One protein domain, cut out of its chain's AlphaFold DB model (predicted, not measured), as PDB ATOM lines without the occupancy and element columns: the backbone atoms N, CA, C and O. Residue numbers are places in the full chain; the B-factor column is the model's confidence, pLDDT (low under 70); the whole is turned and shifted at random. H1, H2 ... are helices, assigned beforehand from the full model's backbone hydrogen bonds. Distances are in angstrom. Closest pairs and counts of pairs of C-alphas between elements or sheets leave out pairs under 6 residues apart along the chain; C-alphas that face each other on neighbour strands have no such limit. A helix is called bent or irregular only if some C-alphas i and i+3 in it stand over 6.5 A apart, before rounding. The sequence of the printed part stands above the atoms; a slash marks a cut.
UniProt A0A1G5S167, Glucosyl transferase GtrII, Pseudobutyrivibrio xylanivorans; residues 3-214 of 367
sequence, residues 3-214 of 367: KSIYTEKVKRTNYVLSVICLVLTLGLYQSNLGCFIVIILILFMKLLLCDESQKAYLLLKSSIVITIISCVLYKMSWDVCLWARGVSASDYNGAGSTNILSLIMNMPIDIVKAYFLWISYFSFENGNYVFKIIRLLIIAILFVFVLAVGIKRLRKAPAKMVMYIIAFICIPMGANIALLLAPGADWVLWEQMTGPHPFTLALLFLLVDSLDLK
ATOM      1  N   LYS A   3       1.652  14.151  24.271       35.78
ATOM      2  CA  LYS A   3       0.618  13.291  24.880       35.78
ATOM      3  C   LYS A   3       1.183  12.024  25.554       35.78
ATOM      4  O   LYS A   3       0.513  11.462  26.412       35.78
ATOM      5  N   SER A   4       2.401  11.585  25.202       39.66
ATOM      6  CA  SER A   4       3.038  10.393  25.799       39.66
ATOM      7  C   SER A   4       3.661  10.681  27.176       39.66
ATOM      8  O   SER A   4       3.796   9.766  27.989       39.66
ATOM      9  N   ILE A   5       3.971  11.952  27.459       47.91
ATOM     10  CA  ILE A   5       4.508  12.423  28.745       47.91
ATOM     11  C   ILE A   5       3.366  12.797  29.718       47.91
ATOM     12  O   ILE A   5       3.579  12.909  30.920       47.91
ATOM     13  N   TYR A   6       2.136  12.950  29.212       43.38
ATOM     14  CA  TYR A   6       1.001  13.533  29.940       43.38
ATOM     15  C   TYR A   6       0.173  12.542  30.782       43.38
ATOM     16  O   TYR A   6      -0.727  12.965  31.503       43.38
ATOM     17  N   THR A   7       0.421  11.232  30.702       41.66
ATOM     18  CA  THR A   7      -0.373  10.224  31.427       41.66
ATOM     19  C   THR A   7       0.318   9.759  32.710       41.66
ATOM     20  O   THR A   7       1.477   9.361  32.692       41.66
ATOM     21  N   GLU A   8      -0.425   9.733  33.825       42.78
ATOM     22  CA  GLU A   8       0.024   9.309  35.173       42.78
ATOM     23  C   GLU A   8       0.624   7.890  35.242       42.78
ATOM     24  O   GLU A   8       1.261   7.520  36.226       42.78
ATOM     25  N   LYS A   9       0.487   7.098  34.173       44.00
ATOM     26  CA  LYS A   9       1.243   5.864  33.939       44.00
ATOM     27  C   LYS A   9       2.093   6.014  32.680       44.00
ATOM     28  O   LYS A   9       1.756   5.459  31.632       44.00
ATOM     29  N   VAL A  10       3.205   6.744  32.775       53.16
ATOM     30  CA  VAL A  10       4.198   6.798  31.692       53.16
ATOM     31  C   VAL A  10       4.819   5.408  31.549       53.16
ATOM     32  O   VAL A  10       5.708   5.013  32.304       53.16
ATOM     33  N   LYS A  11       4.318   4.618  30.596       61.09
ATOM     34  CA  LYS A  11       4.914   3.324  30.252       61.09
ATOM     35  C   LYS A  11       6.317   3.576  29.700       61.09
ATOM     36  O   LYS A  11       6.499   4.500  28.913       61.09
ATOM     37  N   ARG A  12       7.300   2.736  30.051       64.00
ATOM     38  CA  ARG A  12       8.683   2.809  29.518       64.00
ATOM     39  C   ARG A  12       8.726   2.940  27.988       64.00
ATOM     40  O   ARG A  12       9.573   3.647  27.455       64.00
ATOM     41  N   THR A  13       7.754   2.342  27.303       73.44
ATOM     42  CA  THR A  13       7.524   2.451  25.857       73.44
ATOM     43  C   THR A  13       7.440   3.901  25.361       73.44
ATOM     44  O   THR A  13       7.961   4.207  24.295       73.44
ATOM     45  N   ASN A  14       6.856   4.819  26.137       81.44
ATOM     46  CA  ASN A  14       6.704   6.226  25.755       81.44
ATOM     47  C   ASN A  14       8.046   6.970  25.711       81.44
ATOM     48  O   ASN A  14       8.236   7.831  24.850       81.44
ATOM     49  N   TYR A  15       8.985   6.625  26.599       84.62
ATOM     50  CA  TYR A  15      10.339   7.181  26.584       84.62
ATOM     51  C   TYR A  15      11.123   6.691  25.369       84.62
ATOM     52  O   TYR A  15      11.700   7.503  24.653       84.62
ATOM     53  N   VAL A  16      11.070   5.385  25.091       87.88
ATOM     54  CA  VAL A  16      11.736   4.779  23.925       87.88
ATOM     55  C   VAL A  16      11.216   5.388  22.624       87.88
ATOM     56  O   VAL A  16      12.006   5.823  21.793       87.88
ATOM     57  N   LEU A  17       9.893   5.509  22.476       90.19
ATOM     58  CA  LEU A  17       9.287   6.157  21.310       90.19
ATOM     59  C   LEU A  17       9.712   7.623  21.181       90.19
ATOM     60  O   LEU A  17       9.984   8.078  20.077       90.19
ATOM     61  N   SER A  18       9.801   8.358  22.293       89.88
ATOM     62  CA  SER A  18      10.245   9.757  22.265       89.88
ATOM     63  C   SER A  18      11.694   9.879  21.792       89.88
ATOM     64  O   SER A  18      11.984  10.747  20.973       89.88
ATOM     65  N   VAL A  19      12.574   8.980  22.246       93.56
ATOM     66  CA  VAL A  19      13.970   8.922  21.794       93.56
ATOM     67  C   VAL A  19      14.045   8.624  20.299       93.56
ATOM     68  O   VAL A  19      14.701   9.370  19.579       93.56
ATOM     69  N   ILE A  20      13.341   7.586  19.823       93.06
ATOM     70  CA  ILE A  20      13.320   7.200  18.402       93.06
ATOM     71  C   ILE A  20      12.812   8.357  17.538       93.06
ATOM     72  O   ILE A  20      13.464   8.729  16.566       93.06
ATOM     73  N   CYS A  21      11.679   8.965  17.902       93.25
ATOM     74  CA  CYS A  21      11.125  10.091  17.156       93.25
ATOM     75  C   CYS A  21      12.098  11.270  17.099       93.25
ATOM     76  O   CYS A  21      12.252  11.860  16.034       93.25
ATOM     77  N   LEU A  22      12.756  11.609  18.211       93.12
ATOM     78  CA  LEU A  22      13.706  12.717  18.230       93.12
ATOM     79  C   LEU A  22      14.952  12.401  17.390       93.12
ATOM     80  O   LEU A  22      15.364  13.258  16.620       93.12
ATOM     81  N   VAL A  23      15.488  11.175  17.440       93.75
ATOM     82  CA  VAL A  23      16.607  10.743  16.575       93.75
ATOM     83  C   VAL A  23      16.246  10.874  15.096       93.75
ATOM     84  O   VAL A  23      16.998  11.479  14.337       93.75
ATOM     85  N   LEU A  24      15.082  10.360  14.686       92.81
ATOM     86  CA  LEU A  24      14.618  10.464  13.300       92.81
ATOM     87  C   LEU A  24      14.431  11.923  12.877       92.81
ATOM     88  O   LEU A  24      14.813  12.311  11.779       92.81
ATOM     89  N   THR A  25      13.884  12.746  13.769       90.50
ATOM     90  CA  THR A  25      13.635  14.165  13.505       90.50
ATOM     91  C   THR A  25      14.943  14.959  13.371       90.50
ATOM     92  O   THR A  25      15.034  15.826  12.503       90.50
ATOM     93  N   LEU A  26      15.964  14.644  14.180       88.19
ATOM     94  CA  LEU A  26      17.322  15.184  14.033       88.19
ATOM     95  C   LEU A  26      17.976  14.726  12.722       88.19
ATOM     96  O   LEU A  26      18.683  15.505  12.091       88.19
ATOM     97  N   GLY A  27      17.711  13.483  12.306       85.25
ATOM     98  CA  GLY A  27      18.124  12.934  11.013       85.25
ATOM     99  C   GLY A  27      17.524  13.669   9.815       85.25
ATOM    100  O   GLY A  27      18.206  13.826   8.810       85.25
ATOM    101  N   LEU A  28      16.278  14.142   9.929       86.62
ATOM    102  CA  LEU A  28      15.633  14.956   8.897       86.62
ATOM    103  C   LEU A  28      16.198  16.376   8.860       86.62
ATOM    104  O   LEU A  28      16.541  16.872   7.792       86.62
ATOM    105  N   TYR A  29      16.258  17.046  10.016       84.19
ATOM    106  CA  TYR A  29      16.790  18.402  10.102       84.19
ATOM    107  C   TYR A  29      17.193  18.770  11.533       84.19
ATOM    108  O   TYR A  29      16.404  18.643  12.474       84.19
ATOM    109  N   GLN A  30      18.413  19.280  11.708       79.06
ATOM    110  CA  GLN A  30      18.987  19.559  13.029       79.06
ATOM    111  C   GLN A  30      18.238  20.669  13.794       79.06
ATOM    112  O   GLN A  30      18.157  20.618  15.024       79.06
ATOM    113  N   SER A  31      17.615  21.634  13.098       80.69
ATOM    114  CA  SER A  31      16.894  22.751  13.745       80.69
ATOM    115  C   SER A  31      15.664  22.287  14.528       80.69
ATOM    116  O   SER A  31      15.212  22.964  15.453       80.69
ATOM    117  N   ASN A  32      15.157  21.089  14.227       88.06
ATOM    118  CA  ASN A  32      14.022  20.510  14.930       88.06
ATOM    119  C   ASN A  32      14.293  20.280  16.424       88.06
ATOM    120  O   ASN A  32      13.345  20.206  17.213       88.06
ATOM    121  N   LEU A  33      15.567  20.203  16.835       89.88
ATOM    122  CA  LEU A  33      15.925  20.202  18.251       89.88
ATOM    123  C   LEU A  33      15.426  21.472  18.948       89.88
ATOM    124  O   LEU A  33      14.880  21.395  20.047       89.88
ATOM    125  N   GLY A  34      15.559  22.626  18.292       91.25
ATOM    126  CA  GLY A  34      15.085  23.896  18.824       91.25
ATOM    127  C   GLY A  34      13.567  23.920  18.972       91.25
ATOM    128  O   GLY A  34      13.058  24.303  20.025       91.25
ATOM    129  N   CYS A  35      12.832  23.396  17.984       91.44
ATOM    130  CA  CYS A  35      11.378  23.223  18.074       91.44
ATOM    131  C   CYS A  35      10.993  22.379  19.297       91.44
ATOM    132  O   CYS A  35      10.104  22.754  20.062       91.44
ATOM    133  N   PHE A  36      11.683  21.252  19.513       93.12
ATOM    134  CA  PHE A  36      11.451  20.391  20.670       93.12
ATOM    135  C   PHE A  36      11.705  21.129  21.994       93.12
ATOM    136  O   PHE A  36      10.846  21.103  22.875       93.12
ATOM    137  N   ILE A  37      12.834  21.832  22.128       94.00
ATOM    138  CA  ILE A  37      13.181  22.564  23.355       94.00
ATOM    139  C   ILE A  37      12.156  23.662  23.655       94.00
ATOM    140  O   ILE A  37      11.679  23.747  24.786       94.00
ATOM    141  N   VAL A  38      11.762  24.458  22.657       95.31
ATOM    142  CA  VAL A  38      10.748  25.514  22.823       95.31
ATOM    143  C   VAL A  38       9.416  24.929  23.309       95.31
ATOM    144  O   VAL A  38       8.813  25.469  24.239       95.31
ATOM    145  N   ILE A  39       8.972  23.797  22.746       95.00
ATOM    146  CA  ILE A  39       7.764  23.092  23.210       95.00
ATOM    147  C   ILE A  39       7.892  22.726  24.692       95.00
ATOM    148  O   ILE A  39       6.970  22.983  25.468       95.00
ATOM    149  N   ILE A  40       9.019  22.135  25.099       95.62
ATOM    150  CA  ILE A  40       9.245  21.730  26.491       95.62
ATOM    151  C   ILE A  40       9.250  22.939  27.429       95.62
ATOM    152  O   ILE A  40       8.602  22.878  28.473       95.62
ATOM    153  N   LEU A  41       9.914  24.039  27.060       97.06
ATOM    154  CA  LEU A  41       9.957  25.264  27.864       97.06
ATOM    155  C   LEU A  41       8.561  25.871  28.053       97.06
ATOM    156  O   LEU A  41       8.169  26.167  29.181       97.06
ATOM    157  N   ILE A  42       7.772  25.990  26.983       96.75
ATOM    158  CA  ILE A  42       6.426  26.578  27.056       96.75
ATOM    159  C   ILE A  42       5.454  25.665  27.816       96.75
ATOM    160  O   ILE A  42       4.643  26.144  28.611       96.75
ATOM    161  N   LEU A  43       5.552  24.343  27.650       95.62
ATOM    162  CA  LEU A  43       4.767  23.395  28.447       95.62
ATOM    163  C   LEU A  43       5.166  23.414  29.921       95.62
ATOM    164  O   LEU A  43       4.297  23.358  30.790       95.62
ATOM    165  N   PHE A  44       6.459  23.517  30.217       96.25
ATOM    166  CA  PHE A  44       6.952  23.676  31.579       96.25
ATOM    167  C   PHE A  44       6.372  24.943  32.217       96.25
ATOM    168  O   PHE A  44       5.789  24.873  33.299       96.25
ATOM    169  N   MET A  45       6.429  26.075  31.506       96.88
ATOM    170  CA  MET A  45       5.796  27.328  31.919       96.88
ATOM    171  C   MET A  45       4.293  27.154  32.172       96.88
ATOM    172  O   MET A  45       3.803  27.583  33.215       96.88
ATOM    173  N   LYS A  46       3.562  26.482  31.272       95.81
ATOM    174  CA  LYS A  46       2.131  26.182  31.444       95.81
ATOM    175  C   LYS A  46       1.858  25.407  32.734       95.81
ATOM    176  O   LYS A  46       1.008  25.809  33.522       95.81
ATOM    177  N   LEU A  47       2.590  24.318  32.969       94.75
ATOM    178  CA  LEU A  47       2.400  23.463  34.144       94.75
ATOM    179  C   LEU A  47       2.707  24.201  35.453       94.75
ATOM    180  O   LEU A  47       2.014  23.986  36.447       94.75
ATOM    181  N   LEU A  48       3.691  25.108  35.454       95.25
ATOM    182  CA  LEU A  48       3.935  25.988  36.600       95.25
ATOM    183  C   LEU A  48       2.737  26.905  36.880       95.25
ATOM    184  O   LEU A  48       2.376  27.079  38.043       95.25
ATOM    185  N   LEU A  49       2.099  27.458  35.841       93.81
ATOM    186  CA  LEU A  49       0.921  28.326  35.978       93.81
ATOM    187  C   LEU A  49      -0.351  27.576  36.401       93.81
ATOM    188  O   LEU A  49      -1.214  28.184  37.033       93.81
ATOM    189  N   CYS A  50      -0.460  26.287  36.078       90.56
ATOM    190  CA  CYS A  50      -1.568  25.407  36.473       90.56
ATOM    191  C   CYS A  50      -1.367  24.734  37.845       90.56
ATOM    192  O   CYS A  50      -2.133  23.849  38.205       90.56
ATOM    193  N   ASP A  51      -0.331  25.124  38.593       87.06
ATOM    194  CA  ASP A  51       0.048  24.542  39.888       87.06
ATOM    195  C   ASP A  51       0.452  23.049  39.849       87.06
ATOM    196  O   ASP A  51       0.628  22.400  40.877       87.06
ATOM    197  N   GLU A  52       0.738  22.504  38.662       90.88
ATOM    198  CA  GLU A  52       1.158  21.111  38.452       90.88
ATOM    199  C   GLU A  52       2.691  20.952  38.509       90.88
ATOM    200  O   GLU A  52       3.321  20.322  37.654       90.88
ATOM    201  N   SER A  53       3.337  21.539  39.523       89.56
ATOM    202  CA  SER A  53       4.805  21.679  39.553       89.56
ATOM    203  C   SER A  53       5.560  20.347  39.521       89.56
ATOM    204  O   SER A  53       6.597  20.253  38.872       89.56
ATOM    205  N   GLN A  54       5.042  19.293  40.158       89.06
ATOM    206  CA  GLN A  54       5.666  17.964  40.097       89.06
ATOM    207  C   GLN A  54       5.727  17.422  38.662       89.06
ATOM    208  O   GLN A  54       6.768  16.911  38.243       89.06
ATOM    209  N   LYS A  55       4.648  17.591  37.887       90.25
ATOM    210  CA  LYS A  55       4.616  17.210  36.470       90.25
ATOM    211  C   LYS A  55       5.566  18.080  35.651       90.25
ATOM    212  O   LYS A  55       6.246  17.555  34.776       90.25
ATOM    213  N   ALA A  56       5.667  19.372  35.969       91.88
ATOM    214  CA  ALA A  56       6.608  20.286  35.321       91.88
ATOM    215  C   ALA A  56       8.064  19.813  35.495       91.88
ATOM    216  O   ALA A  56       8.799  19.673  34.518       91.88
ATOM    217  N   TYR A  57       8.476  19.490  36.723       91.75
ATOM    218  CA  TYR A  57       9.834  19.006  36.989       91.75
ATOM    219  C   TYR A  57      10.105  17.641  36.352       91.75
ATOM    220  O   TYR A  57      11.194  17.420  35.820       91.75
ATOM    221  N   LEU A  58       9.118  16.739  36.365       90.69
ATOM    222  CA  LEU A  58       9.233  15.447  35.693       90.69
ATOM    223  C   LEU A  58       9.383  15.619  34.177       90.69
ATOM    224  O   LEU A  58      10.259  14.991  33.591       90.69
ATOM    225  N   LEU A  59       8.585  16.495  33.558       92.12
ATOM    226  CA  LEU A  59       8.682  16.837  32.139       92.12
ATOM    227  C   LEU A  59      10.089  17.329  31.798       92.12
ATOM    228  O   LEU A  59      10.702  16.803  30.870       92.12
ATOM    229  N   LEU A  60      10.611  18.298  32.555       92.44
ATOM    230  CA  LEU A  60      11.930  18.877  32.302       92.44
ATOM    231  C   LEU A  60      13.036  17.824  32.441       92.44
ATOM    232  O   LEU A  60      13.828  17.635  31.520       92.44
ATOM    233  N   LYS A  61      13.043  17.073  33.551       91.94
ATOM    234  CA  LYS A  61      14.030  16.013  33.809       91.94
ATOM    235  C   LYS A  61      14.013  14.947  32.715       91.94
ATOM    236  O   LYS A  61      15.060  14.590  32.180       91.94
ATOM    237  N   SER A  62      12.829  14.448  32.377       90.00
ATOM    238  CA  SER A  62      12.655  13.435  31.339       90.00
ATOM    239  C   SER A  62      13.097  13.934  29.968       90.00
ATOM    240  O   SER A  62      13.746  13.197  29.233       90.00
ATOM    241  N   SER A  63      12.788  15.187  29.635       92.62
ATOM    242  CA  SER A  63      13.148  15.778  28.343       92.62
ATOM    243  C   SER A  63      14.654  15.971  28.199       92.62
ATOM    244  O   SER A  63      15.183  15.708  27.124       92.62
ATOM    245  N   ILE A  64      15.357  16.346  29.274       92.62
ATOM    246  CA  ILE A  64      16.827  16.419  29.287       92.62
ATOM    247  C   ILE A  64      17.428  15.041  28.990       92.62
ATOM    248  O   ILE A  64      18.264  14.913  28.100       92.62
ATOM    249  N   VAL A  65      16.959  13.995  29.680       92.12
ATOM    250  CA  VAL A  65      17.450  12.622  29.473       92.12
ATOM    251  C   VAL A  65      17.165  12.137  28.049       92.12
ATOM    252  O   VAL A  65      18.067  11.614  27.400       92.12
ATOM    253  N   ILE A  66      15.942  12.343  27.541       93.19
ATOM    254  CA  ILE A  66      15.578  11.999  26.156       93.19
ATOM    255  C   ILE A  66      16.500  12.720  25.170       93.19
ATOM    256  O   ILE A  66      17.034  12.078  24.275       93.19
ATOM    257  N   THR A  67      16.719  14.023  25.357       92.25
ATOM    258  CA  THR A  67      17.549  14.836  24.457       92.25
ATOM    259  C   THR A  67      18.979  14.321  24.399       92.25
ATOM    260  O   THR A  67      19.493  14.089  23.311       92.25
ATOM    261  N   ILE A  68      19.606  14.076  25.555       91.44
ATOM    262  CA  ILE A  68      20.984  13.573  25.623       91.44
ATOM    263  C   ILE A  68      21.098  12.225  24.905       91.44
ATOM    264  O   ILE A  68      21.971  12.054  24.057       91.44
ATOM    265  N   ILE A  69      20.192  11.284  25.200       93.25
ATOM    266  CA  ILE A  69      20.200   9.958  24.567       93.25
ATOM    267  C   ILE A  69      19.997  10.084  23.052       93.25
ATOM    268  O   ILE A  69      20.717   9.451  22.283       93.25
ATOM    269  N   SER A  70      19.052  10.914  22.605       93.44
ATOM    270  CA  SER A  70      18.785  11.117  21.181       93.44
ATOM    271  C   SER A  70      19.951  11.764  20.440       93.44
ATOM    272  O   SER A  70      20.262  11.314  19.344       93.44
ATOM    273  N   CYS A  71      20.631  12.758  21.018       89.06
ATOM    274  CA  CYS A  71      21.810  13.365  20.396       89.06
ATOM    275  C   CYS A  71      22.953  12.352  20.234       89.06
ATOM    276  O   CYS A  71      23.566  12.289  19.170       89.06
ATOM    277  N   VAL A  72      23.200  11.517  21.253       90.69
ATOM    278  CA  VAL A  72      24.212  10.447  21.186       90.69
ATOM    279  C   VAL A  72      23.859   9.431  20.098       90.69
ATOM    280  O   VAL A  72      24.688   9.131  19.244       90.69
ATOM    281  N   LEU A  73      22.619   8.935  20.078       93.19
ATOM    282  CA  LEU A  73      22.172   7.955  19.081       93.19
ATOM    283  C   LEU A  73      22.152   8.518  17.657       93.19
ATOM    284  O   LEU A  73      22.480   7.797  16.715       93.19
ATOM    285  N   TYR A  74      21.785   9.789  17.495       91.25
ATOM    286  CA  TYR A  74      21.874  10.497  16.221       91.25
ATOM    287  C   TYR A  74      23.322  10.550  15.730       91.25
ATOM    288  O   TYR A  74      23.585  10.147  14.600       91.25
ATOM    289  N   LYS A  75      24.270  10.957  16.586       87.00
ATOM    290  CA  LYS A  75      25.693  11.010  16.223       87.00
ATOM    291  C   LYS A  75      26.247   9.629  15.861       87.00
ATOM    292  O   LYS A  75      26.909   9.495  14.840       87.00
ATOM    293  N   MET A  76      25.901   8.591  16.625       90.38
ATOM    294  CA  MET A  76      26.278   7.209  16.290       90.38
ATOM    295  C   MET A  76      25.719   6.781  14.929       90.38
ATOM    296  O   MET A  76      26.423   6.165  14.137       90.38
ATOM    297  N   SER A  77      24.458   7.117  14.651       91.00
ATOM    298  CA  SER A  77      23.802   6.786  13.381       91.00
ATOM    299  C   SER A  77      24.457   7.524  12.209       91.00
ATOM    300  O   SER A  77      24.702   6.922  11.169       91.00
ATOM    301  N   TRP A  78      24.800   8.799  12.399       87.31
ATOM    302  CA  TRP A  78      25.569   9.602  11.450       87.31
ATOM    303  C   TRP A  78      26.932   8.970  11.133       87.31
ATOM    304  O   TRP A  78      27.249   8.763   9.963       87.31
ATOM    305  N   ASP A  79      27.702   8.587  12.155       87.88
ATOM    306  CA  ASP A  79      29.027   7.976  11.978       87.88
ATOM    307  C   ASP A  79      28.944   6.616  11.265       87.88
ATOM    308  O   ASP A  79      29.753   6.328  10.383       87.88
ATOM    309  N   VAL A  80      27.924   5.804  11.572       91.94
ATOM    310  CA  VAL A  80      27.651   4.546  10.856       91.94
ATOM    311  C   VAL A  80      27.315   4.805   9.386       91.94
ATOM    312  O   VAL A  80      27.794   4.076   8.520       91.94
ATOM    313  N   CYS A  81      26.522   5.836   9.079       90.50
ATOM    314  CA  CYS A  81      26.193   6.197   7.700       90.50
ATOM    315  C   CYS A  81      27.418   6.674   6.909       90.50
ATOM    316  O   CYS A  81      27.564   6.281   5.751       90.50
ATOM    317  N   LEU A  82      28.288   7.486   7.517       89.88
ATOM    318  CA  LEU A  82      29.547   7.920   6.904       89.88
ATOM    319  C   LEU A  82      30.462   6.727   6.623       89.88
ATOM    320  O   LEU A  82      30.916   6.544   5.493       89.88
ATOM    321  N   TRP A  83      30.649   5.862   7.625       92.19
ATOM    322  CA  TRP A  83      31.445   4.646   7.497       92.19
ATOM    323  C   TRP A  83      30.914   3.720   6.397       92.19
ATOM    324  O   TRP A  83      31.675   3.297   5.530       92.19
ATOM    325  N   ALA A  84      29.605   3.454   6.380       93.81
ATOM    326  CA  ALA A  84      28.981   2.566   5.400       93.81
ATOM    327  C   ALA A  84      29.078   3.091   3.958       93.81
ATOM    328  O   ALA A  84      29.032   2.304   3.016       93.81
ATOM    329  N   ARG A  85      29.197   4.412   3.778       92.19
ATOM    330  CA  ARG A  85      29.330   5.066   2.468       92.19
ATOM    331  C   ARG A  85      30.782   5.339   2.071       92.19
ATOM    332  O   ARG A  85      31.010   5.772   0.948       92.19
ATOM    333  N   GLY A  86      31.746   5.108   2.964       90.06
ATOM    334  CA  GLY A  86      33.156   5.409   2.715       90.06
ATOM    335  C   GLY A  86      33.441   6.898   2.498       90.06
ATOM    336  O   GLY A  86      34.415   7.233   1.831       90.06
ATOM    337  N   VAL A  87      32.597   7.788   3.031       87.25
ATOM    338  CA  VAL A  87      32.750   9.246   2.904       87.25
ATOM    339  C   VAL A  87      33.071   9.865   4.261       87.25
ATOM    340  O   VAL A  87      32.559   9.427   5.292       87.25
ATOM    341  N   SER A  88      33.914  10.894   4.272       81.19
ATOM    342  CA  SER A  88      34.142  11.719   5.458       81.19
ATOM    343  C   SER A  88      33.036  12.765   5.609       81.19
ATOM    344  O   SER A  88      32.369  13.130   4.641       81.19
ATOM    345  N   ALA A  89      32.842  13.263   6.832       73.31
ATOM    346  CA  ALA A  89      32.039  14.466   7.025       73.31
ATOM    347  C   ALA A  89      32.657  15.609   6.207       73.31
ATOM    348  O   ALA A  89      33.880  15.757   6.193       73.31
ATOM    349  N   SER A  90      31.829  16.396   5.525       66.88
ATOM    350  CA  SER A  90      32.303  17.630   4.913       66.88
ATOM    351  C   SER A  90      32.676  18.626   6.012       66.88
ATOM    352  O   SER A  90      31.989  18.722   7.032       66.88
ATOM    353  N   ASP A  91      33.713  19.433   5.784       62.69
ATOM    354  CA  ASP A  91      34.074  20.563   6.658       62.69
ATOM    355  C   ASP A  91      33.067  21.727   6.580       62.69
ATOM    356  O   ASP A  91      33.327  22.845   7.028       62.69
ATOM    357  N   TYR A  92      31.876  21.460   6.042       54.28
ATOM    358  CA  TYR A  92      30.791  22.412   5.913       54.28
ATOM    359  C   TYR A  92      30.438  22.994   7.287       54.28
ATOM    360  O   TYR A  92      30.022  22.279   8.203       54.28
ATOM    361  N   ASN A  93      30.644  24.306   7.432       57.16
ATOM    362  CA  ASN A  93      30.428  25.079   8.658       57.16
ATOM    363  C   ASN A  93      31.167  24.561   9.912       57.16
ATOM    364  O   ASN A  93      30.692  24.727  11.038       57.16
ATOM    365  N   GLY A  94      32.329  23.923   9.734       57.16
ATOM    366  CA  GLY A  94      33.151  23.439  10.848       57.16
ATOM    367  C   GLY A  94      32.646  22.147  11.500       57.16
ATOM    368  O   GLY A  94      33.145  21.775  12.564       57.16
ATOM    369  N   ALA A  95      31.697  21.437  10.874       54.75
ATOM    370  CA  ALA A  95      31.164  20.160  11.363       54.75
ATOM    371  C   ALA A  95      32.231  19.047  11.476       54.75
ATOM    372  O   ALA A  95      32.074  18.127  12.282       54.75
ATOM    373  N   GLY A  96      33.323  19.139  10.709       52.31
ATOM    374  CA  GLY A  96      34.459  18.213  10.767       52.31
ATOM    375  C   GLY A  96      35.400  18.425  11.962       52.31
ATOM    376  O   GLY A  96      36.130  17.505  12.330       52.31
ATOM    377  N   SER A  97      35.360  19.592  12.621       54.50
ATOM    378  CA  SER A  97      36.366  20.011  13.613       54.50
ATOM    379  C   SER A  97      35.801  20.440  14.975       54.50
ATOM    380  O   SER A  97      36.523  21.033  15.782       54.50
ATOM    381  N   THR A  98      34.522  20.183  15.271       58.78
ATOM    382  CA  THR A  98      33.927  20.560  16.566       58.78
ATOM    383  C   THR A  98      34.515  19.727  17.709       58.78
ATOM    384  O   THR A  98      34.105  18.591  17.951       58.78
ATOM    385  N   ASN A  99      35.467  20.299  18.445       66.12
ATOM    386  CA  ASN A  99      35.947  19.768  19.715       66.12
ATOM    387  C   ASN A  99      35.001  20.215  20.848       66.12
ATOM    388  O   ASN A  99      34.547  21.355  20.883       66.12
ATOM    389  N   ILE A 100      34.728  19.345  21.823       70.44
ATOM    390  CA  ILE A 100      33.929  19.684  23.017       70.44
ATOM    391  C   ILE A 100      34.508  20.913  23.734       70.44
ATOM    392  O   ILE A 100      33.763  21.750  24.240       70.44
ATOM    393  N   LEU A 101      35.837  21.053  23.741       72.81
ATOM    394  CA  LEU A 101      36.498  22.202  24.354       72.81
ATOM    395  C   LEU A 101      36.182  23.518  23.628       72.81
ATOM    396  O   LEU A 101      35.917  24.518  24.293       72.81
ATOM    397  N   SER A 102      36.169  23.526  22.290       72.00
ATOM    398  CA  SER A 102      35.835  24.733  21.527       72.00
ATOM    399  C   SER A 102      34.355  25.096  21.664       72.00
ATOM    400  O   SER A 102      34.044  26.274  21.797       72.00
ATOM    401  N   LEU A 103      33.457  24.105  21.755       75.12
ATOM    402  CA  LEU A 103      32.039  24.327  22.074       75.12
ATOM    403  C   LEU A 103      31.859  25.024  23.432       75.12
ATOM    404  O   LEU A 103      31.101  25.982  23.546       75.12
ATOM    405  N   ILE A 104      32.575  24.577  24.470       78.06
ATOM    406  CA  ILE A 104      32.486  25.186  25.808       78.06
ATOM    407  C   ILE A 104      33.071  26.604  25.811       78.06
ATOM    408  O   ILE A 104      32.479  27.503  26.407       78.06
ATOM    409  N   MET A 105      34.216  26.815  25.153       80.50
ATOM    410  CA  MET A 105      34.873  28.126  25.105       80.50
ATOM    411  C   MET A 105      34.069  29.165  24.316       80.50
ATOM    412  O   MET A 105      34.027  30.325  24.721       80.50
ATOM    413  N   ASN A 106      33.399  28.754  23.236       80.38
ATOM    414  CA  ASN A 106      32.587  29.650  22.410       80.38
ATOM    415  C   ASN A 106      31.176  29.879  22.969       80.38
ATOM    416  O   ASN A 106      30.539  30.868  22.616       80.38
ATOM    417  N   MET A 107      30.721  29.048  23.915       81.75
ATOM    418  CA  MET A 107      29.369  29.104  24.480       81.75
ATOM    419  C   MET A 107      28.904  30.509  24.910       81.75
ATOM    420  O   MET A 107      27.772  30.858  24.586       81.75
ATOM    421  N   PRO A 108      29.701  31.360  25.593       85.62
ATOM    422  CA  PRO A 108      29.251  32.711  25.941       85.62
ATOM    423  C   PRO A 108      28.944  33.577  24.712       85.62
ATOM    424  O   PRO A 108      27.954  34.308  24.705       85.62
ATOM    425  N   ILE A 109      29.772  33.472  23.671       84.62
ATOM    426  CA  ILE A 109      29.608  34.203  22.409       84.62
ATOM    427  C   ILE A 109      28.386  33.659  21.664       84.62
ATOM    428  O   ILE A 109      27.544  34.438  21.221       84.62
ATOM    429  N   ASP A 110      28.239  32.338  21.601       82.06
ATOM    430  CA  ASP A 110      27.122  31.673  20.925       82.06
ATOM    431  C   ASP A 110      25.779  31.970  21.605       82.06
ATOM    432  O   ASP A 110      24.763  32.140  20.931       82.06
ATOM    433  N   ILE A 111      25.766  32.119  22.936       86.62
ATOM    434  CA  ILE A 111      24.593  32.606  23.670       86.62
ATOM    435  C   ILE A 111      24.237  34.015  23.198       86.62
ATOM    436  O   ILE A 111      23.088  34.252  22.840       86.62
ATOM    437  N   VAL A 112      25.190  34.950  23.159       88.81
ATOM    438  CA  VAL A 112      24.920  36.325  22.698       88.81
ATOM    439  C   VAL A 112      24.400  36.326  21.258       88.81
ATOM    440  O   VAL A 112      23.386  36.969  20.979       88.81
ATOM    441  N   LYS A 113      25.025  35.546  20.368       85.81
ATOM    442  CA  LYS A 113      24.573  35.358  18.983       85.81
ATOM    443  C   LYS A 113      23.142  34.817  18.913       85.81
ATOM    444  O   LYS A 113      22.345  35.339  18.142       85.81
ATOM    445  N   ALA A 114      22.775  33.846  19.753       87.31
ATOM    446  CA  ALA A 114      21.421  33.291  19.804       87.31
ATOM    447  C   ALA A 114      20.351  34.346  20.139       87.31
ATOM    448  O   ALA A 114      19.252  34.307  19.581       87.31
ATOM    449  N   TYR A 115      20.654  35.304  21.022       90.31
ATOM    450  CA  TYR A 115      19.746  36.424  21.294       90.31
ATOM    451  C   TYR A 115      19.750  37.462  20.178       90.31
ATOM    452  O   TYR A 115      18.690  37.994  19.856       90.31
ATOM    453  N   PHE A 116      20.906  37.748  19.576       87.62
ATOM    454  CA  PHE A 116      20.976  38.655  18.433       87.62
ATOM    455  C   PHE A 116      20.112  38.141  17.279       87.62
ATOM    456  O   PHE A 116      19.276  38.872  16.763       87.62
ATOM    457  N   LEU A 117      20.239  36.857  16.949       84.62
ATOM    458  CA  LEU A 117      19.459  36.183  15.916       84.62
ATOM    459  C   LEU A 117      17.967  36.187  16.201       84.62
ATOM    460  O   LEU A 117      17.158  36.501  15.333       84.62
ATOM    461  N   TRP A 118      17.601  35.904  17.448       88.50
ATOM    462  CA  TRP A 118      16.225  36.027  17.899       88.50
ATOM    463  C   TRP A 118      15.667  37.437  17.672       88.50
ATOM    464  O   TRP A 118      14.550  37.600  17.176       88.50
ATOM    465  N   ILE A 119      16.447  38.463  18.024       89.12
ATOM    466  CA  ILE A 119      16.067  39.859  17.824       89.12
ATOM    467  C   ILE A 119      15.978  40.170  16.333       89.12
ATOM    468  O   ILE A 119      14.962  40.722  15.935       89.12
ATOM    469  N   SER A 120      16.963  39.799  15.513       85.19
ATOM    470  CA  SER A 120      16.966  40.048  14.063       85.19
ATOM    471  C   SER A 120      15.756  39.398  13.377       85.19
ATOM    472  O   SER A 120      15.010  40.078  12.664       85.19
ATOM    473  N   TYR A 121      15.452  38.137  13.719       84.88
ATOM    474  CA  TYR A 121      14.281  37.416  13.215       84.88
ATOM    475  C   TYR A 121      12.973  38.162  13.516       84.88
ATOM    476  O   TYR A 121      12.183  38.446  12.613       84.88
ATOM    477  N   PHE A 122      12.729  38.524  14.782       86.38
ATOM    478  CA  PHE A 122      11.500  39.238  15.149       86.38
ATOM    479  C   PHE A 122      11.522  40.719  14.773       86.38
ATOM    480  O   PHE A 122      10.453  41.314  14.688       86.38
ATOM    481  N   SER A 123      12.700  41.291  14.507       83.81
ATOM    482  CA  SER A 123      12.894  42.652  13.998       83.81
ATOM    483  C   SER A 123      12.609  42.772  12.513       83.81
ATOM    484  O   SER A 123      12.586  43.899  12.013       83.81
ATOM    485  N   PHE A 124      12.331  41.660  11.822       78.88
ATOM    486  CA  PHE A 124      11.900  41.680  10.430       78.88
ATOM    487  C   PHE A 124      12.937  42.399   9.550       78.88
ATOM    488  O   PHE A 124      12.599  43.336   8.823       78.88
ATOM    489  N   GLU A 125      14.216  42.057   9.732       69.81
ATOM    490  CA  GLU A 125      15.358  42.705   9.074       69.81
ATOM    491  C   GLU A 125      15.483  42.290   7.596       69.81
ATOM    492  O   GLU A 125      15.583  43.159   6.733       69.81
ATOM    493  N   ASN A 126      15.324  40.996   7.287       62.16
ATOM    494  CA  ASN A 126      15.555  40.424   5.949       62.16
ATOM    495  C   ASN A 126      14.285  40.332   5.074       62.16
ATOM    496  O   ASN A 126      13.900  39.254   4.628       62.16
ATOM    497  N   GLY A 127      13.613  41.460   4.824       57.75
ATOM    498  CA  GLY A 127      12.477  41.540   3.886       57.75
ATOM    499  C   GLY A 127      11.378  42.506   4.327       57.75
ATOM    500  O   GLY A 127      11.295  42.901   5.492       57.75
ATOM    501  N   ASN A 128      10.509  42.929   3.404       57.69
ATOM    502  CA  ASN A 128       9.440  43.884   3.706       57.69
ATOM    503  C   ASN A 128       8.238  43.163   4.321       57.69
ATOM    504  O   ASN A 128       7.249  42.826   3.669       57.69
ATOM    505  N   TYR A 129       8.308  42.947   5.629       66.00
ATOM    506  CA  TYR A 129       7.167  42.455   6.381       66.00
ATOM    507  C   TYR A 129       6.116  43.556   6.450       66.00
ATOM    508  O   TYR A 129       6.217  44.509   7.223       66.00
ATOM    509  N   VAL A 130       5.089  43.431   5.622       65.69
ATOM    510  CA  VAL A 130       3.954  44.349   5.610       65.69
ATOM    511  C   VAL A 130       3.393  44.517   7.018       65.69
ATOM    512  O   VAL A 130       3.247  43.557   7.777       65.69
ATOM    513  N   PHE A 131       3.153  45.778   7.384       77.44
ATOM    514  CA  PHE A 131       2.819  46.196   8.745       77.44
ATOM    515  C   PHE A 131       3.894  45.861   9.797       77.44
ATOM    516  O   PHE A 131       3.550  45.597  10.950       77.44
ATOM    517  N   LYS A 132       5.188  45.912   9.437       84.44
ATOM    518  CA  LYS A 132       6.347  45.649  10.319       84.44
ATOM    519  C   LYS A 132       6.167  46.209  11.729       84.44
ATOM    520  O   LYS A 132       6.229  45.457  12.694       84.44
ATOM    521  N   ILE A 133       5.861  47.503  11.849       87.69
ATOM    522  CA  ILE A 133       5.665  48.176  13.146       87.69
ATOM    523  C   ILE A 133       4.516  47.539  13.938       87.69
ATOM    524  O   ILE A 133       4.673  47.238  15.117       87.69
ATOM    525  N   ILE A 134       3.371  47.285  13.301       88.38
ATOM    526  CA  ILE A 134       2.215  46.667  13.965       88.38
ATOM    527  C   ILE A 134       2.574  45.251  14.429       88.38
ATOM    528  O   ILE A 134       2.296  44.897  15.568       88.38
ATOM    529  N   ARG A 135       3.243  44.451  13.593       88.19
ATOM    530  CA  ARG A 135       3.678  43.092  13.952       88.19
ATOM    531  C   ARG A 135       4.642  43.104  15.136       88.19
ATOM    532  O   ARG A 135       4.458  42.319  16.062       88.19
ATOM    533  N   LEU A 136       5.619  44.012  15.129       90.62
ATOM    534  CA  LEU A 136       6.549  44.216  16.242       90.62
ATOM    535  C   LEU A 136       5.807  44.533  17.537       90.62
ATOM    536  O   LEU A 136       6.082  43.921  18.567       90.62
ATOM    537  N   LEU A 137       4.829  45.438  17.478       92.31
ATOM    538  CA  LEU A 137       4.004  45.785  18.632       92.31
ATOM    539  C   LEU A 137       3.196  44.584  19.131       92.31
ATOM    540  O   LEU A 137       3.187  44.329  20.330       92.31
ATOM    541  N   ILE A 138       2.564  43.816  18.238       92.50
ATOM    542  CA  ILE A 138       1.806  42.613  18.615       92.50
ATOM    543  C   ILE A 138       2.717  41.595  19.312       92.50
ATOM    544  O   ILE A 138       2.357  41.060  20.361       92.50
ATOM    545  N   ILE A 139       3.905  41.350  18.755       92.62
ATOM    546  CA  ILE A 139       4.894  40.430  19.321       92.62
ATOM    547  C   ILE A 139       5.354  40.925  20.695       92.62
ATOM    548  O   ILE A 139       5.301  40.171  21.666       92.62
ATOM    549  N   ALA A 140       5.732  42.199  20.815       94.25
ATOM    550  CA  ALA A 140       6.146  42.794  22.082       94.25
ATOM    551  C   ALA A 140       5.041  42.703  23.146       94.25
ATOM    552  O   ALA A 140       5.305  42.282  24.273       94.25
ATOM    553  N   ILE A 141       3.793  43.020  22.781       94.06
ATOM    554  CA  ILE A 141       2.623  42.888  23.658       94.06
ATOM    555  C   ILE A 141       2.469  41.441  24.124       94.06
ATOM    556  O   ILE A 141       2.284  41.216  25.317       94.06
ATOM    557  N   LEU A 142       2.574  40.461  23.222       94.75
ATOM    558  CA  LEU A 142       2.454  39.045  23.562       94.75
ATOM    559  C   LEU A 142       3.524  38.611  24.574       94.75
ATOM    560  O   LEU A 142       3.185  38.028  25.605       94.75
ATOM    561  N   PHE A 143       4.797  38.931  24.324       95.38
ATOM    562  CA  PHE A 143       5.899  38.571  25.222       95.38
ATOM    563  C   PHE A 143       5.774  39.238  26.596       95.38
ATOM    564  O   PHE A 143       5.864  38.557  27.622       95.38
ATOM    565  N   VAL A 144       5.512  40.550  26.632       95.75
ATOM    566  CA  VAL A 144       5.319  41.299  27.884       95.75
ATOM    567  C   VAL A 144       4.121  40.759  28.657       95.75
ATOM    568  O   VAL A 144       4.195  40.584  29.872       95.75
ATOM    569  N   PHE A 145       3.024  40.455  27.965       95.00
ATOM    570  CA  PHE A 145       1.821  39.924  28.586       95.00
ATOM    571  C   PHE A 145       2.056  38.555  29.224       95.00
ATOM    572  O   PHE A 145       1.706  38.365  30.389       95.00
ATOM    573  N   VAL A 146       2.673  37.619  28.494       95.25
ATOM    574  CA  VAL A 146       3.008  36.284  29.009       95.25
ATOM    575  C   VAL A 146       3.860  36.409  30.273       95.25
ATOM    576  O   VAL A 146       3.497  35.856  31.314       95.25
ATOM    577  N   LEU A 147       4.918  37.225  30.230       97.00
ATOM    578  CA  LEU A 147       5.788  37.467  31.378       97.00
ATOM    579  C   LEU A 147       5.030  38.076  32.571       97.00
ATOM    580  O   LEU A 147       5.129  37.579  33.696       97.00
ATOM    581  N   ALA A 148       4.228  39.117  32.334       95.50
ATOM    582  CA  ALA A 148       3.469  39.807  33.374       95.50
ATOM    583  C   ALA A 148       2.424  38.898  34.037       95.50
ATOM    584  O   ALA A 148       2.272  38.911  35.263       95.50
ATOM    585  N   VAL A 149       1.715  38.080  33.252       93.75
ATOM    586  CA  VAL A 149       0.755  37.099  33.775       93.75
ATOM    587  C   VAL A 149       1.471  36.055  34.625       93.75
ATOM    588  O   VAL A 149       0.986  35.740  35.715       93.75
ATOM    589  N   GLY A 150       2.631  35.567  34.178       94.69
ATOM    590  CA  GLY A 150       3.433  34.613  34.935       94.69
ATOM    591  C   GLY A 150       3.880  35.152  36.290       94.69
ATOM    592  O   GLY A 150       3.599  34.535  37.319       94.69
ATOM    593  N   ILE A 151       4.468  36.352  36.312       96.25
ATOM    594  CA  ILE A 151       4.878  37.037  37.548       96.25
ATOM    595  C   ILE A 151       3.672  37.250  38.470       96.25
ATOM    596  O   ILE A 151       3.719  36.925  39.658       96.25
ATOM    597  N   LYS A 152       2.548  37.742  37.935       94.50
ATOM    598  CA  LYS A 152       1.346  38.027  38.730       94.50
ATOM    599  C   LYS A 152       0.743  36.768  39.355       94.50
ATOM    600  O   LYS A 152       0.366  36.808  40.529       94.50
ATOM    601  N   ARG A 153       0.621  35.673  38.595       93.25
ATOM    602  CA  ARG A 153       0.041  34.406  39.080       93.25
ATOM    603  C   ARG A 153       0.969  33.699  40.069       93.25
ATOM    604  O   ARG A 153       0.487  33.166  41.063       93.25
ATOM    605  N   LEU A 154       2.284  33.760  39.853       95.50
ATOM    606  CA  LEU A 154       3.280  33.063  40.674       95.50
ATOM    607  C   LEU A 154       3.870  33.913  41.808       95.50
ATOM    608  O   LEU A 154       4.706  33.417  42.557       95.50
ATOM    609  N   ARG A 155       3.402  35.153  42.013       94.44
ATOM    610  CA  ARG A 155       3.919  36.076  43.046       94.44
ATOM    611  C   ARG A 155       3.956  35.507  44.468       94.44
ATOM    612  O   ARG A 155       4.758  35.940  45.282       94.44
ATOM    613  N   LYS A 156       3.059  34.565  44.785       94.69
ATOM    614  CA  LYS A 156       2.985  33.910  46.104       94.69
ATOM    615  C   LYS A 156       3.911  32.692  46.229       94.69
ATOM    616  O   LYS A 156       4.017  32.124  47.307       94.69
ATOM    617  N   ALA A 157       4.562  32.284  45.142       95.31
ATOM    618  CA  ALA A 157       5.434  31.120  45.060       95.31
ATOM    619  C   ALA A 157       6.760  31.516  44.376       95.31
ATOM    620  O   ALA A 157       6.967  31.197  43.201       95.31
ATOM    621  N   PRO A 158       7.673  32.207  45.089       93.88
ATOM    622  CA  PRO A 158       8.857  32.829  44.491       93.88
ATOM    623  C   PRO A 158       9.761  31.830  43.760       93.88
ATOM    624  O   PRO A 158      10.248  32.138  42.680       93.88
ATOM    625  N   ALA A 159       9.913  30.604  44.270       94.62
ATOM    626  CA  ALA A 159      10.676  29.559  43.582       94.62
ATOM    627  C   ALA A 159      10.078  29.205  42.205       94.62
ATOM    628  O   ALA A 159      10.802  29.126  41.216       94.62
ATOM    629  N   LYS A 160       8.747  29.052  42.110       95.81
ATOM    630  CA  LYS A 160       8.057  28.777  40.835       95.81
ATOM    631  C   LYS A 160       8.175  29.963  39.880       95.81
ATOM    632  O   LYS A 160       8.376  29.768  38.688       95.81
ATOM    633  N   MET A 161       8.078  31.181  40.411       97.00
ATOM    634  CA  MET A 161       8.245  32.413  39.641       97.00
ATOM    635  C   MET A 161       9.652  32.523  39.042       97.00
ATOM    636  O   MET A 161       9.780  32.812  37.858       97.00
ATOM    637  N   VAL A 162      10.698  32.238  39.825       97.00
ATOM    638  CA  VAL A 162      12.087  32.225  39.336       97.00
ATOM    639  C   VAL A 162      12.253  31.192  38.221       97.00
ATOM    640  O   VAL A 162      12.751  31.530  37.154       97.00
ATOM    641  N   MET A 163      11.764  29.964  38.416       96.69
ATOM    642  CA  MET A 163      11.827  28.917  37.386       96.69
ATOM    643  C   MET A 163      11.072  29.299  36.106       96.69
ATOM    644  O   MET A 163      11.536  29.002  35.009       96.69
ATOM    645  N   TYR A 164       9.931  29.974  36.237       97.75
ATOM    646  CA  TYR A 164       9.169  30.489  35.102       97.75
ATOM    647  C   TYR A 164       9.954  31.554  34.323       97.75
ATOM    648  O   TYR A 164      10.023  31.486  33.099       97.75
ATOM    649  N   ILE A 165      10.572  32.511  35.025       98.00
ATOM    650  CA  ILE A 165      11.388  33.567  34.410       98.00
ATOM    651  C   ILE A 165      12.609  32.961  33.712       98.00
ATOM    652  O   ILE A 165      12.897  33.331  32.578       98.00
ATOM    653  N   ILE A 166      13.286  31.996  34.343       97.38
ATOM    654  CA  ILE A 166      14.405  31.270  33.725       97.38
ATOM    655  C   ILE A 166      13.939  30.579  32.443       97.38
ATOM    656  O   ILE A 166      14.558  30.760  31.401       97.38
ATOM    657  N   ALA A 167      12.825  29.843  32.484       97.31
ATOM    658  CA  ALA A 167      12.297  29.166  31.303       97.31
ATOM    659  C   ALA A 167      11.959  30.147  30.169       97.31
ATOM    660  O   ALA A 167      12.274  29.860  29.019       97.31
ATOM    661  N   PHE A 168      11.379  31.308  30.496       97.56
ATOM    662  CA  PHE A 168      11.080  32.372  29.535       97.56
ATOM    663  C   PHE A 168      12.350  32.954  28.898       97.56
ATOM    664  O   PHE A 168      12.412  33.103  27.681       97.56
ATOM    665  N   ILE A 169      13.380  33.233  29.701       96.75
ATOM    666  CA  ILE A 169      14.683  33.722  29.221       96.75
ATOM    667  C   ILE A 169      15.383  32.654  28.366       96.75
ATOM    668  O   ILE A 169      16.019  32.981  27.377       96.75
ATOM    669  N   CYS A 170      15.221  31.368  28.671       95.75
ATOM    670  CA  CYS A 170      15.804  30.291  27.872       95.75
ATOM    671  C   CYS A 170      15.125  30.075  26.507       95.75
ATOM    672  O   CYS A 170      15.654  29.295  25.717       95.75
ATOM    673  N   ILE A 171      13.994  30.726  26.199       95.44
ATOM    674  CA  ILE A 171      13.282  30.534  24.923       95.44
ATOM    675  C   ILE A 171      14.171  30.883  23.711       95.44
ATOM    676  O   ILE A 171      14.346  29.996  22.874       95.44
ATOM    677  N   PRO A 172      14.774  32.090  23.606       92.81
ATOM    678  CA  PRO A 172      15.703  32.419  22.521       92.81
ATOM    679  C   PRO A 172      16.849  31.418  22.365       92.81
ATOM    680  O   PRO A 172      17.142  30.979  21.257       92.81
ATOM    681  N   MET A 173      17.457  30.999  23.479       91.25
ATOM    682  CA  MET A 173      18.544  30.014  23.465       91.25
ATOM    683  C   MET A 173      18.072  28.641  22.982       91.25
ATOM    684  O   MET A 173      18.769  27.976  22.224       91.25
ATOM    685  N   GLY A 174      16.884  28.214  23.414       91.62
ATOM    686  CA  GLY A 174      16.282  26.956  22.995       91.62
ATOM    687  C   GLY A 174      15.929  26.958  21.513       91.62
ATOM    688  O   GLY A 174      16.241  25.998  20.818       91.62
ATOM    689  N   ALA A 175      15.337  28.047  21.015       91.06
ATOM    690  CA  ALA A 175      15.013  28.211  19.600       91.06
ATOM    691  C   ALA A 175      16.263  28.155  18.711       91.06
ATOM    692  O   ALA A 175      16.223  27.571  17.633       91.06
ATOM    693  N   ASN A 176      17.381  28.685  19.206       88.50
ATOM    694  CA  ASN A 176      18.642  28.801  18.479       88.50
ATOM    695  C   ASN A 176      19.715  27.792  18.925       88.50
ATOM    696  O   ASN A 176      20.908  28.008  18.717       88.50
ATOM    697  N   ILE A 177      19.306  26.658  19.506       85.81
ATOM    698  CA  ILE A 177      20.222  25.632  20.033       85.81
ATOM    699  C   ILE A 177      21.198  25.084  18.981       85.81
ATOM    700  O   ILE A 177      22.277  24.622  19.331       85.81
ATOM    701  N   ALA A 178      20.847  25.146  17.694       78.62
ATOM    702  CA  ALA A 178      21.713  24.688  16.613       78.62
ATOM    703  C   ALA A 178      23.020  25.503  16.504       78.62
ATOM    704  O   ALA A 178      24.055  24.912  16.214       78.62
ATOM    705  N   LEU A 179      23.013  26.806  16.832       72.75
ATOM    706  CA  LEU A 179      24.238  27.631  16.913       72.75
ATOM    707  C   LEU A 179      25.210  27.091  17.953       72.75
ATOM    708  O   LEU A 179      26.400  26.971  17.698       72.75
ATOM    709  N   LEU A 180      24.675  26.717  19.118       71.12
ATOM    710  CA  LEU A 180      25.458  26.196  20.236       71.12
ATOM    711  C   LEU A 180      26.096  24.838  19.915       71.12
ATOM    712  O   LEU A 180      26.992  24.403  20.632       71.12
ATOM    713  N   LEU A 181      25.619  24.152  18.872       69.62
ATOM    714  CA  LEU A 181      26.135  22.861  18.424       69.62
ATOM    715  C   LEU A 181      27.054  22.981  17.197       69.62
ATOM    716  O   LEU A 181      27.812  22.048  16.936       69.62
ATOM    717  N   ALA A 182      27.019  24.107  16.475       68.50
ATOM    718  CA  ALA A 182      27.819  24.361  15.277       68.50
ATOM    719  C   ALA A 182      28.380  25.804  15.271       68.50
ATOM    720  O   ALA A 182      27.865  26.658  14.545       68.50
ATOM    721  N   PRO A 183      29.463  26.082  16.030       57.25
ATOM    722  CA  PRO A 183      29.990  27.439  16.262       57.25
ATOM    723  C   PRO A 183      30.541  28.176  15.025       57.25
ATOM    724  O   PRO A 183      31.020  29.299  15.154       57.25
ATOM    725  N   GLY A 184      30.526  27.548  13.844       57.59
ATOM    726  CA  GLY A 184      31.003  28.114  12.576       57.59
ATOM    727  C   GLY A 184      29.916  28.340  11.522       57.59
ATOM    728  O   GLY A 184      30.224  28.815  10.435       57.59
ATOM    729  N   ALA A 185      28.651  28.015  11.806       59.66
ATOM    730  CA  ALA A 185      27.550  28.097  10.837       59.66
ATOM    731  C   ALA A 185      26.893  29.495  10.780       59.66
ATOM    732  O   ALA A 185      25.671  29.623  10.680       59.66
ATOM    733  N   ASP A 186      27.717  30.543  10.841       55.78
ATOM    734  CA  ASP A 186      27.311  31.934  11.074       55.78
ATOM    735  C   ASP A 186      26.468  32.569   9.959       55.78
ATOM    736  O   ASP A 186      25.925  33.628  10.202       55.78
ATOM    737  N   TRP A 187      26.319  31.986   8.767       53.06
ATOM    738  CA  TRP A 187      25.431  32.531   7.715       53.06
ATOM    739  C   TRP A 187      24.218  31.625   7.466       53.06
ATOM    740  O   TRP A 187      23.074  32.065   7.420       53.06
ATOM    741  N   VAL A 188      24.451  30.313   7.419       51.50
ATOM    742  CA  VAL A 188      23.424  29.288   7.167       51.50
ATOM    743  C   VAL A 188      22.374  29.231   8.285       51.50
ATOM    744  O   VAL A 188      21.187  29.022   8.024       51.50
ATOM    745  N   LEU A 189      22.780  29.465   9.540       53.19
ATOM    746  CA  LEU A 189      21.861  29.476  10.683       53.19
ATOM    747  C   LEU A 189      20.943  30.698  10.725       53.19
ATOM    748  O   LEU A 189      19.861  30.605  11.307       53.19
ATOM    749  N   TRP A 190      21.347  31.811  10.109       54.91
ATOM    750  CA  TRP A 190      20.572  33.053  10.128       54.91
ATOM    751  C   TRP A 190      19.268  32.932   9.358       54.91
ATOM    752  O   TRP A 190      18.293  33.606   9.683       54.91
ATOM    753  N   GLU A 191      19.230  32.032   8.381       57.22
ATOM    754  CA  GLU A 191      18.161  32.052   7.397       57.22
ATOM    755  C   GLU A 191      17.541  30.672   7.131       57.22
ATOM    756  O   GLU A 191      16.325  30.581   6.959       57.22
ATOM    757  N   GLN A 192      18.307  29.574   7.211       61.16
ATOM    758  CA  GLN A 192      17.795  28.238   6.864       61.16
ATOM    759  C   GLN A 192      17.200  27.483   8.068       61.16
ATOM    760  O   GLN A 192      16.274  26.686   7.922       61.16
ATOM    761  N   MET A 193      17.658  27.769   9.294       67.62
ATOM    762  CA  MET A 193      17.288  27.020  10.511       67.62
ATOM    763  C   MET A 193      16.307  27.774  11.425       67.62
ATOM    764  O   MET A 193      16.285  27.571  12.639       67.62
ATOM    765  N   THR A 194      15.446  28.616  10.849       74.50
ATOM    766  CA  THR A 194      14.577  29.546  11.594       74.50
ATOM    767  C   THR A 194      13.281  28.931  12.131       74.50
ATOM    768  O   THR A 194      12.631  29.559  12.965       74.50
ATOM    769  N   GLY A 195      12.927  27.699  11.742       80.50
ATOM    770  CA  GLY A 195      11.675  27.006  12.105       80.50
ATOM    771  C   GLY A 195      11.215  27.083  13.579       80.50
ATOM    772  O   GLY A 195      10.012  27.241  13.811       80.50
ATOM    773  N   PRO A 196      12.107  27.048  14.589       87.94
ATOM    774  CA  PRO A 196      11.719  27.216  15.994       87.94
ATOM    775  C   PRO A 196      11.115  28.592  16.346       87.94
ATOM    776  O   PRO A 196      10.279  28.691  17.251       87.94
ATOM    777  N   HIS A 197      11.487  29.660  15.636       87.88
ATOM    778  CA  HIS A 197      11.017  31.023  15.903       87.88
ATOM    779  C   HIS A 197       9.517  31.227  15.618       87.88
ATOM    780  O   HIS A 197       8.794  31.613  16.545       87.88
ATOM    781  N   PRO A 198       8.983  30.943  14.406       85.75
ATOM    782  CA  PRO A 198       7.546  31.061  14.158       85.75
ATOM    783  C   PRO A 198       6.747  30.080  15.024       85.75
ATOM    784  O   PRO A 198       5.651  30.412  15.481       85.75
ATOM    785  N   PHE A 199       7.319  28.909  15.329       88.19
ATOM    786  CA  PHE A 199       6.700  27.931  16.222       88.19
ATOM    787  C   PHE A 199       6.530  28.474  17.648       88.19
ATOM    788  O   PHE A 199       5.511  28.224  18.293       88.19
ATOM    789  N   THR A 200       7.484  29.282  18.121       93.69
ATOM    790  CA  THR A 200       7.387  29.937  19.428       93.69
ATOM    791  C   THR A 200       6.169  30.853  19.517       93.69
ATOM    792  O   THR A 200       5.428  30.776  20.495       93.69
ATOM    793  N   LEU A 201       5.908  31.682  18.497       92.00
ATOM    794  CA  LEU A 201       4.734  32.565  18.499       92.00
ATOM    795  C   LEU A 201       3.431  31.771  18.619       92.00
ATOM    796  O   LEU A 201       2.590  32.096  19.458       92.00
ATOM    797  N   ALA A 202       3.283  30.706  17.827       91.75
ATOM    798  CA  ALA A 202       2.103  29.846  17.877       91.75
ATOM    799  C   ALA A 202       1.902  29.234  19.274       91.75
ATOM    800  O   ALA A 202       0.801  29.261  19.822       91.75
ATOM    801  N   LEU A 203       2.977  28.735  19.888       94.62
ATOM    802  CA  LEU A 203       2.930  28.145  21.224       94.62
ATOM    803  C   LEU A 203       2.625  29.167  22.327       94.62
ATOM    804  O   LEU A 203       1.950  28.821  23.294       94.62
ATOM    805  N   LEU A 204       3.076  30.416  22.196       94.75
ATOM    806  CA  LEU A 204       2.731  31.483  23.139       94.75
ATOM    807  C   LEU A 204       1.252  31.871  23.046       94.75
ATOM    808  O   LEU A 204       0.617  32.045  24.085       94.75
ATOM    809  N   PHE A 205       0.676  31.937  21.842       92.50
ATOM    810  CA  PHE A 205      -0.772  32.119  21.689       92.50
ATOM    811  C   PHE A 205      -1.558  30.961  22.317       92.50
ATOM    812  O   PHE A 205      -2.500  31.206  23.066       92.50
ATOM    813  N   LEU A 206      -1.128  29.712  22.100       91.19
ATOM    814  CA  LEU A 206      -1.733  28.535  22.738       91.19
ATOM    815  C   LEU A 206      -1.581  28.542  24.266       91.19
ATOM    816  O   LEU A 206      -2.473  28.091  24.987       91.19
ATOM    817  N   LEU A 207      -0.457  29.047  24.782       92.62
ATOM    818  CA  LEU A 207      -0.275  29.239  26.215       92.62
ATOM    819  C   LEU A 207      -1.307  30.235  26.739       92.62
ATOM    820  O   LEU A 207      -2.000  29.908  27.696       92.62
ATOM    821  N   VAL A 208      -1.430  31.407  26.111       91.62
ATOM    822  CA  VAL A 208      -2.387  32.451  26.505       91.62
ATOM    823  C   VAL A 208      -3.827  31.939  26.480       91.62
ATOM    824  O   VAL A 208      -4.545  32.141  27.460       91.62
ATOM    825  N   ASP A 209      -4.217  31.232  25.421       88.81
ATOM    826  CA  ASP A 209      -5.535  30.603  25.284       88.81
ATOM    827  C   ASP A 209      -5.826  29.634  26.445       88.81
ATOM    828  O   ASP A 209      -6.872  29.689  27.088       88.81
ATOM    829  N   SER A 210      -4.831  28.832  26.837       87.69
ATOM    830  CA  SER A 210      -4.981  27.872  27.935       87.69
ATOM    831  C   SER A 210      -5.117  28.482  29.338       87.69
ATOM    832  O   SER A 210      -5.339  27.743  30.299       87.69
ATOM    833  N   LEU A 211      -4.953  29.802  29.488       85.12
ATOM    834  CA  LEU A 211      -5.014  30.489  30.781       85.12
ATOM    835  C   LEU A 211      -6.412  31.014  31.141       85.12
ATOM    836  O   LEU A 211      -6.525  31.608  32.219       85.12
ATOM    837  N   ASP A 212      -7.424  30.794  30.291       81.62
ATOM    838  CA  ASP A 212      -8.830  31.199  30.481       81.62
ATOM    839  C   ASP A 212      -8.954  32.672  30.921       81.62
ATOM    840  O   ASP A 212      -9.317  33.024  32.048       81.62
ATOM    841  N   LEU A 213      -8.479  33.565  30.050       81.31
ATOM    842  CA  LEU A 213      -8.359  34.995  30.328       81.31
ATOM    843  C   LEU A 213      -9.555  35.761  29.765       81.31
ATOM    844  O   LEU A 213      -9.989  35.518  28.648       81.31
ATOM    845  N   LYS A 214      -9.988  36.811  30.473       81.19
ATOM    846  CA  LYS A 214     -11.072  37.721  30.036       81.19
ATOM    847  C   LYS A 214     -10.825  38.447  28.700       81.19
ATOM    848  O   LYS A 214     -11.727  39.116  28.209       81.19
TER     849      LYS A 214
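AT A GLANCE: This is residues 3 to 214 of the 367 residues of the protein "Glucosyl transferase GtrII" of Pseudobutyrivibrio xylanivorans (UniProt A0A1G5S167). H2 forms the core, with H6 and H9 beside it in a three-helix up-and-down bundle, while the long helix H3 runs along another side of H2 and extends past it, its far end sticking out at residues 80 to 85. H1 crosses H3, H5 folds back into H6 and crosses H9, and H4 crosses H6 near its end. The 212 printed residues include nine named helices, H1 to H9 in chain order, and no named strand: all helix. The whole is compact, with a radius of gyration of the C-alphas of 18.7 A and spans of 61 by 49 by 30 A.

IN THESE COORDINATES: Find C-alpha 12 at (8.683, 2.809, 29.518), where H1 begins; it runs to residue 28, 24.9 A. H2 is residues 32 to 49, 26.0 A. H3, the longest, starts at C-alpha 53 at (4.805, 21.679, 39.553) and reaches residue 85, 47.5 A away. H4 is residues 100 to 122, 30.8 A, and irregular, with C-alphas 105 and 108 7.3 A apart. H5 is residues 132 to 154, 33.0 A. H6, residues 158 to 175, 26.1 A, is only just irregular: C-alphas 169 and 172 are 6.9 A apart. Then come H7, 177 to 181, H8, 188 to 191, and H9, 196 to 209, ending at C-alpha 209 at (-5.535, 30.603, 25.284).

HOW THE PARTS SIT: Start at the hub, H2, which touches six helices. H6 touches it at a shallow tilt of 18 degrees, opposite ways; the closest C-alphas, Gly 34 and Ala 175, are 4.4 A apart. H9 touches H2 at 20 degrees, shallow, the same way, closest at Cys 35 and Pro 196, 4.5 A. H3, with residues 53 to 63 alone, forms a hairpin with H2 at 7 degrees, closest at Phe 44 and Ala 56, 5.1 A. H1 touches H3 at a steep 50 degrees, closest at Val 23 and Ser 70, 5.1 A. H5 and H6 form a hairpin, closest at Leu 154 and Met 161, 5.1 A. H4 touches H6 about perpendicular, at 89 degrees, closest at Ala 114 and Met 173, 5.7 A. H7 touches H4, closest at Asp 110 and Leu 180, 5.8 A; H8 touches no helix. Every O i to N i+4 pair is within hydrogen-bond range in H1, H2, H3, H5, H7 and H9, against 17 of 19 in H4 and 12 of 14 in H6; H8 is too short for one.

THE WHOLE: The C-alphas farthest apart, Gly 86 and Lys 214, are 61.2 A apart. The printed part has no cut. The link from H3 to H4, 14 residues, is long. Confidence is under 70 at residues 3 to 12, 90 to 99, 125 to 130 and 181 to 193.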